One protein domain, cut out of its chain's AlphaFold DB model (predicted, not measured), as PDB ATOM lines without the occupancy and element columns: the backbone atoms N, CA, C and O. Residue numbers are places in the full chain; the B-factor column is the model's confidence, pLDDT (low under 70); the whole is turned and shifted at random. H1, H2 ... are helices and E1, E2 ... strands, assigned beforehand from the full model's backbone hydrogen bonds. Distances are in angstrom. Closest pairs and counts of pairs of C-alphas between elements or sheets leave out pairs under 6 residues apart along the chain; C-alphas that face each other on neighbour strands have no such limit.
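AT A GLANCE: This is residues 3 to 90 of the 90 residues of an uncharacterized protein of Xanthomonas vasicola pv. vasculorum NCPPB 890 (UniProt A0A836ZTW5). Look first for a short ribbon of two antiparallel strands, E1 and E2, in the middle of a loose, elongated model, with H1 toward one end of the long axis and H2 near the ribbon. A long unnamed stretch, residues 58 to 85, runs out to a turn near Asp 69 and back toward the small helix H3; residues 42 to 47 and 78 to 85 stand free. The printed part has 88 residues, in the order E1, H1, E2, H2, H3; the class is mixed, with 36 residues in named elements, under half. The radius of gyration of the C-alphas is 15.8 A, and they span 50 by 28 by 23 A.

HOW THE PARTS SIT: Begin at E1, residues 3 to 8, and E2, residues 35 to 40, antiparallel neighbours at 154 degrees; N 6 and O 36 are 2.7 A apart and N 38 and O 4 2.8 A, within hydrogen-bond range. Next look for H2, residues 50 to 57: the closest C-alphas of H2 and E1 are those of Leu 57 and Gly 6, 6.7 A apart, and H2 and E2 are near each other, with 6 pairs of C-alphas within 10 A. H1, residues 12 to 23, is apart from H2, and H3, residues 86 to 89, is apart from E1, E2, H1 and H2. In H1 and H2 every O i to N i+4 pair is within hydrogen-bond range; H3 is too short for such a pair, but its one O i to N i+3 pair is within range.

IN THESE COORDINATES: Find C-alpha 3 at (-8.219, -0.681, 22.297); from there E1 runs 15.6 A. H1 starts at C-alpha 12 (-11.397, 7.686, 45.195) and runs 16.3 A. E2 measures 15.9 A, H2 10.3 A and H3 5.1 A, ending at C-alpha 89 (-6.717, -13.251, 29.487).

THE WHOLE: The C-alphas of Thr 24 and Gly 45 are the two farthest apart, 49.8 A. The links H1 to E2 and H2 to H3 are long; the printed part has no cut, and no printed residue is under 70 in pLDDT.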
ATOM      1  N   VAL A   3      -8.455  -1.288  20.982       95.75
ATOM      2  CA  VAL A   3      -8.219  -0.681  22.297       95.75
ATOM      3  C   VAL A   3      -9.561  -0.468  22.973       95.75
ATOM      4  O   VAL A   3     -10.451   0.131  22.377       95.75
ATOM      5  N   LEU A   4      -9.695  -0.967  24.199       97.19
ATOM      6  CA  LEU A   4     -10.898  -0.812  25.013       97.19
ATOM      7  C   LEU A   4     -10.520  -0.202  26.367       97.19
ATOM      8  O   LEU A   4      -9.543  -0.627  26.985       97.19
ATOM      9  N   GLU A   5     -11.290   0.775  26.837       97.75
ATOM     10  CA  GLU A   5     -11.133   1.372  28.163       97.75
ATOM     11  C   GLU A   5     -12.126   0.733  29.139       97.75
ATOM     12  O   GLU A   5     -13.334   0.714  28.912       97.75
ATOM     13  N   GLY A   6     -11.595   0.138  30.198       97.06
ATOM     14  CA  GLY A   6     -12.342  -0.563  31.230       97.06
ATOM     15  C   GLY A   6     -12.804   0.337  32.368       97.06
ATOM     16  O   GLY A   6     -12.868   1.563  32.276       97.06
ATOM     17  N   ALA A   7     -13.088  -0.308  33.494       95.19
ATOM     18  CA  ALA A   7     -13.463   0.364  34.728       95.19
ATOM     19  C   ALA A   7     -12.350   1.273  35.288       95.19
ATOM     20  O   ALA A   7     -11.161   1.137  34.967       95.19
ATOM     21  N   SER A   8     -12.748   2.172  36.198       95.69
ATOM     22  CA  SER A   8     -11.814   2.977  36.991       95.69
ATOM     23  C   SER A   8     -10.830   2.072  37.734       95.69
ATOM     24  O   SER A   8     -11.228   1.221  38.529       95.69
ATOM     25  N   ALA A   9      -9.536   2.281  37.505       96.50
ATOM     26  CA  ALA A   9      -8.460   1.475  38.077       96.50
ATOM     27  C   ALA A   9      -8.158   1.836  39.541       96.50
ATOM     28  O   ALA A   9      -7.516   1.070  40.264       96.50
ATOM     29  N   LEU A  10      -8.589   3.019  39.990       96.81
ATOM     30  CA  LEU A  10      -8.369   3.507  41.348       96.81
ATOM     31  C   LEU A  10      -9.697   3.889  42.001       96.81
ATOM     32  O   LEU A  10     -10.505   4.620  41.430       96.81
ATOM     33  N   SER A  11      -9.886   3.446  43.244       96.44
ATOM     34  CA  SER A  11     -10.930   4.003  44.103       96.44
ATOM     35  C   SER A  11     -10.616   5.470  44.441       96.44
ATOM     36  O   SER A  11      -9.440   5.861  44.406       96.44
ATOM     37  N   PRO A  12     -11.616   6.282  44.840       95.75
ATOM     38  CA  PRO A  12     -11.397   7.686  45.195       95.75
ATOM     39  C   PRO A  12     -10.283   7.881  46.232       95.75
ATOM     40  O   PRO A  12      -9.422   8.741  46.060       95.75
ATOM     41  N   PHE A  13     -10.229   7.013  47.248       97.12
ATOM     42  CA  PHE A  13      -9.188   7.034  48.276       97.12
ATOM     43  C   PHE A  13      -7.785   6.754  47.713       97.12
ATOM     44  O   PHE A  13      -6.835   7.477  48.015       97.12
ATOM     45  N   ARG A  14      -7.630   5.726  46.863       97.81
ATOM     46  CA  ARG A  14      -6.323   5.401  46.258       97.81
ATOM     47  C   ARG A  14      -5.863   6.493  45.294       97.81
ATOM     48  O   ARG A  14      -4.669   6.784  45.260       97.81
ATOM     49  N   ARG A  15      -6.793   7.105  44.552       97.12
ATOM     50  CA  ARG A  15      -6.517   8.246  43.669       97.12
ATOM     51  C   ARG A  15      -6.037   9.456  44.468       97.12
ATOM     52  O   ARG A  15      -4.971   9.970  44.155       97.12
ATOM     53  N   ALA A  16      -6.760   9.848  45.518       97.25
ATOM     54  CA  ALA A  16      -6.371  10.965  46.381       97.25
ATOM     55  C   ALA A  16      -4.985  10.738  47.002       97.25
ATOM     56  O   ALA A  16      -4.117  11.599  46.921       97.25
ATOM     57  N   ARG A  17      -4.723   9.530  47.521       98.00
ATOM     58  CA  ARG A  17      -3.406   9.175  48.067       98.00
ATOM     59  C   ARG A  17      -2.285   9.271  47.027       98.00
ATOM     60  O   ARG A  17      -1.180   9.687  47.368       98.00
ATOM     61  N   LEU A  18      -2.527   8.841  45.787       97.38
ATOM     62  CA  LEU A  18      -1.543   8.966  44.710       97.38
ATOM     63  C   LEU A  18      -1.314  10.437  44.345       97.38
ATOM     64  O   LEU A  18      -0.166  10.848  44.229       97.38
ATOM     65  N   GLU A  19      -2.384  11.220  44.219       97.88
ATOM     66  CA  GLU A  19      -2.308  12.654  43.943       97.88
ATOM     67  C   GLU A  19      -1.485  13.390  45.010       97.88
ATOM     68  O   GLU A  19      -0.518  14.059  44.657       97.88
ATOM     69  N   THR A  20      -1.774  13.189  46.302       98.06
ATOM     70  CA  THR A  20      -1.008  13.801  47.403       98.06
ATOM     71  C   THR A  20       0.482  13.467  47.320       98.06
ATOM     72  O   THR A  20       1.328  14.327  47.544       98.06
ATOM     73  N   ARG A  21       0.829  12.224  46.958       98.12
ATOM     74  CA  ARG A  21       2.231  11.816  46.776       98.12
ATOM     75  C   ARG A  21       2.886  12.461  45.559       98.12
ATOM     76  O   ARG A  21       4.076  12.722  45.593       98.12
ATOM     77  N   LEU A  22       2.156  12.680  44.471       96.81
ATOM     78  CA  LEU A  22       2.704  13.359  43.294       96.81
ATOM     79  C   LEU A  22       2.861  14.865  43.537       96.81
ATOM     80  O   LEU A  22       3.814  15.469  43.045       96.81
ATOM     81  N   GLN A  23       1.982  15.456  44.346       98.12
ATOM     82  CA  GLN A  23       2.031  16.871  44.718       98.12
ATOM     83  C   GLN A  23       3.263  17.246  45.549       98.12
ATOM     84  O   GLN A  23       3.670  18.403  45.520       98.12
ATOM     85  N   THR A  24       3.928  16.290  46.212       98.19
ATOM     86  CA  THR A  24       5.229  16.553  46.861       98.19
ATOM     87  C   THR A  24       6.340  16.867  45.857       98.19
ATOM     88  O   THR A  24       7.364  17.421  46.240       98.19
ATOM     89  N   HIS A  25       6.157  16.501  44.585       97.50
ATOM     90  CA  HIS A  25       7.096  16.780  43.497       97.50
ATOM     91  C   HIS A  25       6.576  17.865  42.550       97.50
ATOM     92  O   HIS A  25       7.350  18.693  42.078       97.50
ATOM     93  N   VAL A  26       5.269  17.868  42.270       96.81
ATOM     94  CA  VAL A  26       4.608  18.842  41.391       96.81
ATOM     95  C   VAL A  26       3.338  19.358  42.083       96.81
ATOM     96  O   VAL A  26       2.264  18.790  41.878       96.81
ATOM     97  N   PRO A  27       3.418  20.429  42.896       96.69
ATOM     98  CA  PRO A  27       2.313  20.869  43.764       96.69
ATOM     99  C   PRO A  27       0.983  21.163  43.049       96.69
ATOM    100  O   PRO A  27      -0.099  20.947  43.599       96.69
ATOM    101  N   ALA A  28       1.044  21.626  41.799       95.44
ATOM    102  CA  ALA A  28      -0.137  21.946  40.998       95.44
ATOM    103  C   ALA A  28      -0.799  20.720  40.336       95.44
ATOM    104  O   ALA A  28      -1.873  20.851  39.755       95.44
ATOM    105  N   LEU A  29      -0.194  19.527  40.410       95.12
ATOM    106  CA  LEU A  29      -0.707  18.338  39.726       95.12
ATOM    107  C   LEU A  29      -2.066  17.909  40.294       95.12
ATOM    108  O   LEU A  29      -2.287  17.906  41.510       95.12
ATOM    109  N   ARG A  30      -2.968  17.518  39.392       95.06
ATOM    110  CA  ARG A  30      -4.262  16.903  39.697       95.06
ATOM    111  C   ARG A  30      -4.437  15.630  38.877       95.06
ATOM    112  O   ARG A  30      -4.021  15.573  37.722       95.06
ATOM    113  N   LEU A  31      -5.045  14.612  39.475       94.88
ATOM    114  CA  LEU A  31      -5.407  13.368  38.807       94.88
ATOM    115  C   LEU A  31      -6.899  13.371  38.483       94.88
ATOM    116  O   LEU A  31      -7.740  13.147  39.352       94.88
ATOM    117  N   THR A  32      -7.222  13.553  37.206       93.44
ATOM    118  CA  THR A  32      -8.608  13.549  36.712       93.44
ATOM    119  C   THR A  32      -9.224  12.147  36.756       93.44
ATOM    120  O   THR A  32     -10.382  11.972  37.134       93.44
ATOM    121  N   GLY A  33      -8.428  11.107  36.506       94.06
ATOM    122  CA  GLY A  33      -8.851   9.720  36.656       94.06
ATOM    123  C   GLY A  33      -7.769   8.717  36.277       94.06
ATOM    124  O   GLY A  33      -6.653   9.082  35.908       94.06
ATOM    125  N   ALA A  34      -8.101   7.439  36.419       96.06
ATOM    126  CA  ALA A  34      -7.270   6.326  35.991       96.06
ATOM    127  C   ALA A  34      -8.187   5.170  35.600       96.06
ATOM    128  O   ALA A  34      -9.064   4.800  36.378       96.06
ATOM    129  N   TRP A  35      -7.959   4.580  34.433       97.00
ATOM    130  CA  TRP A  35      -8.779   3.503  33.887       97.00
ATOM    131  C   TRP A  35      -7.895   2.335  33.472       97.00
ATOM    132  O   TRP A  35      -6.736   2.524  33.090       97.00
ATOM    133  N   HIS A  36      -8.437   1.123  33.554       97.38
ATOM    134  CA  HIS A  36      -7.811  -0.013  32.888       97.38
ATOM    135  C   HIS A  36      -7.928   0.168  31.376       97.38
ATOM    136  O   HIS A  36      -8.969   0.580  30.881       97.38
ATOM    137  N   VAL A  37      -6.866  -0.137  30.636       97.19
ATOM    138  CA  VAL A  37      -6.874  -0.081  29.171       97.19
ATOM    139  C   VAL A  37      -6.404  -1.424  28.648       97.19
ATOM    140  O   VAL A  37      -5.338  -1.910  29.029       97.19
ATOM    141  N   TYR A  38      -7.217  -2.022  27.788       97.12
ATOM    142  CA  TYR A  38      -6.975  -3.325  27.198       97.12
ATOM    143  C   TYR A  38      -6.539  -3.156  25.751       97.12
ATOM    144  O   TYR A  38      -7.203  -2.486  24.959       97.12
ATOM    145  N   PHE A  39      -5.420  -3.785  25.414       96.00
ATOM    146  CA  PHE A  39      -4.846  -3.788  24.078       96.00
ATOM    147  C   PHE A  39      -4.988  -5.193  23.495       96.00
ATOM    148  O   PHE A  39      -4.337  -6.119  23.971       96.00
ATOM    149  N   ILE A  40      -5.838  -5.350  22.480       95.44
ATOM    150  CA  ILE A  40      -6.166  -6.651  21.893       95.44
ATOM    151  C   ILE A  40      -5.582  -6.745  20.486       95.44
ATOM    152  O   ILE A  40      -5.951  -6.001  19.567       95.44
ATOM    153  N   ARG A  41      -4.666  -7.696  20.308       93.62
ATOM    154  CA  ARG A  41      -4.086  -8.041  19.012       93.62
ATOM    155  C   ARG A  41      -4.676  -9.368  18.548       93.62
ATOM    156  O   ARG A  41      -4.321 -10.402  19.091       93.62
ATOM    157  N   ALA A  42      -5.560  -9.310  17.556       91.94
ATOM    158  CA  ALA A  42      -6.054 -10.502  16.877       91.94
ATOM    159  C   ALA A  42      -4.947 -11.124  16.016       91.94
ATOM    160  O   ALA A  42      -4.125 -10.396  15.444       91.94
ATOM    161  N   GLU A  43      -4.935 -12.452  15.921       90.44
ATOM    162  CA  GLU A  43      -4.074 -13.158  14.974       90.44
ATOM    163  C   GLU A  43      -4.572 -12.967  13.534       90.44
ATOM    164  O   GLU A  43      -5.713 -12.563  13.289       90.44
ATOM    165  N   ALA A  44      -3.706 -13.246  12.558       91.25
ATOM    166  CA  ALA A  44      -4.068 -13.131  11.151       91.25
ATOM    167  C   ALA A  44      -5.272 -14.035  10.822       91.25
ATOM    168  O   ALA A  44      -5.283 -15.215  11.159       91.25
ATOM    169  N   GLY A  45      -6.287 -13.467  10.168       92.06
ATOM    170  CA  GLY A  45      -7.525 -14.175   9.829       92.06
ATOM    171  C   GLY A  45      -8.568 -14.242  10.950       92.06
ATOM    172  O   GLY A  45      -9.681 -14.696  10.698       92.06
ATOM    173  N   GLN A  46      -8.264 -13.757  12.159       92.25
ATOM    174  CA  GLN A  46      -9.243 -13.659  13.243       92.25
ATOM    175  C   GLN A  46      -9.913 -12.282  13.271       92.25
ATOM    176  O   GLN A  46      -9.262 -11.245  13.132       92.25
ATOM    177  N   SER A  47     -11.221 -12.272  13.524       90.50
ATOM    178  CA  SER A  47     -12.002 -11.058  13.765       90.50
ATOM    179  C   SER A  47     -12.772 -11.215  15.077       90.50
ATOM    180  O   SER A  47     -13.908 -11.691  15.055       90.50
ATOM    181  N   PRO A  48     -12.158 -10.890  16.231       91.62
ATOM    182  CA  PRO A  48     -12.818 -11.064  17.515       91.62
ATOM    183  C   PRO A  48     -14.053 -10.163  17.611       91.62
ATOM    184  O   PRO A  48     -14.010  -8.991  17.234       91.62
ATOM    185  N   ASP A  49     -15.145 -10.711  18.142       95.44
ATOM    186  CA  ASP A  49     -16.373  -9.954  18.363       95.44
ATOM    187  C   ASP A  49     -16.167  -8.908  19.467       95.44
ATOM    188  O   ASP A  49     -15.970  -9.226  20.645       95.44
ATOM    189  N   GLN A  50     -16.243  -7.638  19.069       95.06
ATOM    190  CA  GLN A  50     -16.078  -6.508  19.967       95.06
ATOM    191  C   GLN A  50     -17.123  -6.515  21.088       95.06
ATOM    192  O   GLN A  50     -16.766  -6.226  22.228       95.06
ATOM    193  N   ALA A  51     -18.383  -6.874  20.814       96.56
ATOM    194  CA  ALA A  51     -19.433  -6.861  21.833       96.56
ATOM    195  C   ALA A  51     -19.147  -7.893  22.937       96.56
ATOM    196  O   ALA A  51     -19.253  -7.598  24.131       96.56
ATOM    197  N   THR A  52     -18.695  -9.086  22.545       96.81
ATOM    198  CA  THR A  52     -18.228 -10.116  23.478       96.81
ATOM    199  C   THR A  52     -17.017  -9.650  24.289       96.81
ATOM    200  O   THR A  52     -17.019  -9.807  25.512       96.81
ATOM    201  N   LEU A  53     -16.017  -9.026  23.658       96.62
ATOM    202  CA  LEU A  53     -14.849  -8.483  24.364       96.62
ATOM    203  C   LEU A  53     -15.230  -7.389  25.368       96.62
ATOM    204  O   LEU A  53     -14.782  -7.428  26.512       96.62
ATOM    205  N   GLN A  54     -16.091  -6.449  24.973       97.12
ATOM    206  CA  GLN A  54     -16.602  -5.392  25.848       97.12
ATOM    207  C   GLN A  54     -17.334  -5.967  27.067       97.12
ATOM    208  O   GLN A  54     -17.156  -5.472  28.177       97.12
ATOM    209  N   ARG A  55     -18.093  -7.056  26.890       97.31
ATOM    210  CA  ARG A  55     -18.781  -7.750  27.986       97.31
ATOM    211  C   ARG A  55     -17.815  -8.468  28.932       97.31
ATOM    212  O   ARG A  55     -17.963  -8.341  30.142       97.31
ATOM    213  N   ILE A  56     -16.842  -9.218  28.405       96.25
ATOM    214  CA  ILE A  56     -15.868  -9.971  29.219       96.25
ATOM    215  C   ILE A  56     -14.973  -9.015  30.010       96.25
ATOM    216  O   ILE A  56     -14.761  -9.204  31.206       96.25
ATOM    217  N   LEU A  57     -14.466  -7.979  29.341       96.31
ATOM    218  CA  LEU A  57     -13.538  -7.013  29.925       96.31
ATOM    219  C   LEU A  57     -14.244  -5.895  30.699       96.31
ATOM    220  O   LEU A  57     -13.566  -5.093  31.338       96.31
ATOM    221  N   GLN A  58     -15.580  -5.833  30.633       96.44
ATOM    222  CA  GLN A  58     -16.392  -4.741  31.179       96.44
ATOM    223  C   GLN A  58     -15.845  -3.378  30.724       96.44
ATOM    224  O   GLN A  58     -15.518  -2.504  31.528       96.44
ATOM    225  N   ALA A  59     -15.672  -3.250  29.408       97.12
ATOM    226  CA  ALA A  59     -14.936  -2.165  28.777       97.12
ATOM    227  C   ALA A  59     -15.687  -1.554  27.593       97.12
ATOM    228  O   ALA A  59     -16.572  -2.165  26.993       97.12
ATOM    229  N   ASN A  60     -15.298  -0.336  27.233       95.94
ATOM    230  CA  ASN A  60     -15.911   0.465  26.187       95.94
ATOM    231  C   ASN A  60     -14.893   0.828  25.108       95.94
ATOM    232  O   ASN A  60     -13.721   1.065  25.395       95.94
ATOM    233  N   ALA A  61     -15.345   0.887  23.855       93.44
ATOM    234  CA  ALA A  61     -14.509   1.355  22.747       93.44
ATOM    235  C   ALA A  61     -14.271   2.872  22.801       93.44
ATOM    236  O   ALA A  61     -13.206   3.350  22.414       93.44
ATOM    237  N   ALA A  62     -15.252   3.625  23.303       91.94
ATOM    238  CA  ALA A  62     -15.104   5.047  23.557       91.94
ATOM    239  C   ALA A  62     -14.454   5.258  24.936       91.94
ATOM    240  O   ALA A  62     -14.995   4.763  25.929       91.94
ATOM    241  N   PRO A  63     -13.323   5.979  25.017       89.00
ATOM    242  CA  PRO A  63     -12.755   6.365  26.298       89.00
ATOM    243  C   PRO A  63     -13.644   7.398  27.001       89.00
ATOM    244  O   PRO A  63     -14.391   8.141  26.362       89.00
ATOM    245  N   ALA A  64     -13.506   7.488  28.319       88.44
ATOM    246  CA  ALA A  64     -14.071   8.548  29.127       88.44
ATOM    247  C   ALA A  64     -13.603   9.919  28.621       88.44
ATOM    248  O   ALA A  64     -12.452  10.100  28.207       88.44
ATOM    249  N   ALA A  65     -14.511  10.895  28.674       89.81
ATOM    250  CA  ALA A  65     -14.193  12.279  28.361       89.81
ATOM    251  C   ALA A  65     -13.096  12.795  29.303       89.81
ATOM    252  O   ALA A  65     -13.076  12.483  30.496       89.81
ATOM    253  N   ARG A  66     -12.176  13.579  28.747       89.06
ATOM    254  CA  ARG A  66     -11.047  14.174  29.464       89.06
ATOM    255  C   ARG A  66     -11.104  15.680  29.272       89.06
ATOM    256  O   ARG A  66     -11.536  16.137  28.213       89.06
ATOM    257  N   ASP A  67     -10.650  16.425  30.274       89.94
ATOM    258  CA  ASP A  67     -10.530  17.875  30.148       89.94
ATOM    259  C   ASP A  67      -9.563  18.225  29.001       89.94
ATOM    260  O   ASP A  67      -8.593  17.489  28.792       89.94
ATOM    261  N   PRO A  68      -9.784  19.330  28.266       88.88
ATOM    262  CA  PRO A  68      -8.951  19.705  27.118       88.88
ATOM    263  C   PRO A  68      -7.451  19.791  27.436       88.88
ATOM    264  O   PRO A  68      -6.623  19.391  26.621       88.88
ATOM    265  N   ASP A  69      -7.113  20.239  28.647       89.25
ATOM    266  CA  ASP A  69      -5.731  20.411  29.108       89.25
ATOM    267  C   ASP A  69      -5.173  19.168  29.829       89.25
ATOM    268  O   ASP A  69      -4.053  19.176  30.349       89.25
ATOM    269  N   ALA A  70      -5.939  18.072  29.892       93.50
ATOM    270  CA  ALA A  70      -5.520  16.863  30.585       93.50
ATOM    271  C   ALA A  70      -4.496  16.066  29.765       93.50
ATOM    272  O   ALA A  70      -4.751  15.599  28.653       93.50
ATOM    273  N   ALA A  71      -3.342  15.797  30.374       93.31
ATOM    274  CA  ALA A  71      -2.325  14.942  29.785       93.31
ATOM    275  C   ALA A  71      -2.502  13.481  30.230       93.31
ATOM    276  O   ALA A  71      -2.408  13.157  31.413       93.31
ATOM    277  N   SER A  72      -2.691  12.574  29.270       93.31
ATOM    278  CA  SER A  72      -2.783  11.136  29.552       93.31
ATOM    279  C   SER A  72      -1.397  10.488  29.653       93.31
ATOM    280  O   SER A  72      -0.451  10.869  28.956       93.31
ATOM    281  N   ARG A  73      -1.261   9.494  30.537       94.69
ATOM    282  CA  ARG A  73      -0.056   8.666  30.695       94.69
ATOM    283  C   ARG A  73      -0.465   7.202  30.781       94.69
ATOM    284  O   ARG A  73      -1.331   6.853  31.577       94.69
ATOM    285  N   TYR A  74       0.179   6.358  29.980       95.19
ATOM    286  CA  TYR A  74      -0.048   4.916  29.987       95.19
ATOM    287  C   TYR A  74       1.041   4.227  30.799       95.19
ATOM    288  O   TYR A  74       2.229   4.429  30.555       95.19
ATOM    289  N   VAL A  75       0.626   3.393  31.749       96.94
ATOM    290  CA  VAL A  75       1.521   2.510  32.500       96.94
ATOM    291  C   VAL A  75       1.265   1.093  32.010       96.94
ATOM    292  O   VAL A  75       0.194   0.536  32.233       96.94
ATOM    293  N   VAL A  76       2.241   0.533  31.304       96.94
ATOM    294  CA  VAL A  76       2.162  -0.784  30.658       96.94
ATOM    295  C   VAL A  76       3.345  -1.653  31.092       96.94
ATOM    296  O   VAL A  76       4.335  -1.119  31.605       96.94
ATOM    297  N   PRO A  77       3.284  -2.985  30.901       97.31
ATOM    298  CA  PRO A  77       4.469  -3.827  31.018       97.31
ATOM    299  C   PRO A  77       5.622  -3.292  30.164       97.31
ATOM    300  O   PRO A  77       5.409  -2.676  29.118       97.31
ATOM    301  N   ARG A  78       6.857  -3.537  30.613       97.12
ATOM    302  CA  ARG A  78       8.055  -3.165  29.854       97.12
ATOM    303  C   ARG A  78       7.979  -3.761  28.445       97.12
ATOM    304  O   ARG A  78       7.604  -4.917  28.272       97.12
ATOM    305  N   LEU A  79       8.390  -2.992  27.440       94.50
ATOM    306  CA  LEU A  79       8.454  -3.491  26.068       94.50
ATOM    307  C   LEU A  79       9.317  -4.760  25.994       94.50
ATOM    308  O   LEU A  79      10.393  -4.834  26.596       94.50
ATOM    309  N   GLY A  80       8.814  -5.758  25.270       95.12
ATOM    310  CA  GLY A  80       9.426  -7.083  25.182       95.12
ATOM    311  C   GLY A  80       9.064  -8.034  26.327       95.12
ATOM    312  O   GLY A  80       9.652  -9.108  26.401       95.12
ATOM    313  N   THR A  81       8.125  -7.684  27.215       96.75
ATOM    314  CA  THR A  81       7.597  -8.614  28.226       96.75
ATOM    315  C   THR A  81       6.102  -8.868  28.060       96.75
ATOM    316  O   THR A  81       5.356  -8.025  27.562       96.75
ATOM    317  N   LEU A  82       5.667 -10.050  28.503       95.88
ATOM    318  CA  LEU A  82       4.262 -10.438  28.595       95.88
ATOM    319  C   LEU A  82       3.874 -10.505  30.074       95.88
ATOM    320  O   LEU A  82       4.563 -11.143  30.871       95.88
ATOM    321  N   SER A  83       2.801  -9.817  30.468       97.31
ATOM    322  CA  SER A  83       2.343  -9.866  31.858       97.31
ATOM    323  C   SER A  83       1.636 -11.197  32.152       97.31
ATOM    324  O   SER A  83       0.948 -11.722  31.275       97.31
ATOM    325  N   PRO A  84       1.685 -11.705  33.398       97.94
ATOM    326  CA  PRO A  84       0.899 -12.878  33.790       97.94
ATOM    327  C   PRO A  84      -0.614 -12.698  33.608       97.94
ATOM    328  O   PRO A  84      -1.336 -13.683  33.501       97.94
ATOM    329  N   TRP A  85      -1.105 -11.452  33.600       97.19
ATOM    330  CA  TRP A  85      -2.499 -11.159  33.267       97.19
ATOM    331  C   TRP A  85      -2.775 -11.445  31.791       97.19
ATOM    332  O   TRP A  85      -3.738 -12.136  31.482       97.19
ATOM    333  N   SER A  86      -1.894 -10.992  30.891       96.19
ATOM    334  CA  SER A  86      -2.053 -11.213  29.451       96.19
ATOM    335  C   SER A  86      -2.086 -12.699  29.103       96.19
ATOM    336  O   SER A  86      -2.930 -13.096  28.314       96.19
ATOM    337  N   SER A  87      -1.232 -13.521  29.727       95.94
ATOM    338  CA  SER A  87      -1.207 -14.978  29.507       95.94
ATOM    339  C   SER A  87      -2.460 -15.715  29.983       95.94
ATOM    340  O   SER A  87      -2.656 -16.853  29.592       95.94
ATOM    341  N   LYS A  88      -3.252 -15.121  30.883       96.25
ATOM    342  CA  LYS A  88      -4.500 -15.719  31.392       96.25
ATOM    343  C   LYS A  88      -5.737 -15.167  30.693       96.25
ATOM    344  O   LYS A  88      -6.779 -15.808  30.707       96.25
ATOM    345  N   ALA A  89      -5.642 -13.937  30.193       93.94
ATOM    346  CA  ALA A  89      -6.717 -13.251  29.487       93.94
ATOM    347  C   ALA A  89      -6.774 -13.609  27.993       93.94
ATOM    348  O   ALA A  89      -7.752 -13.257  27.337       93.94
ATOM    349  N   THR A  90      -5.720 -14.250  27.478       87.69
ATOM    350  CA  THR A  90      -5.636 -14.838  26.133       87.69
ATOM    351  C   THR A  90      -5.748 -16.345  26.271       87.69
ATOM    352  O   THR A  90      -6.480 -16.948  25.463       87.69
TER     353      THR A  90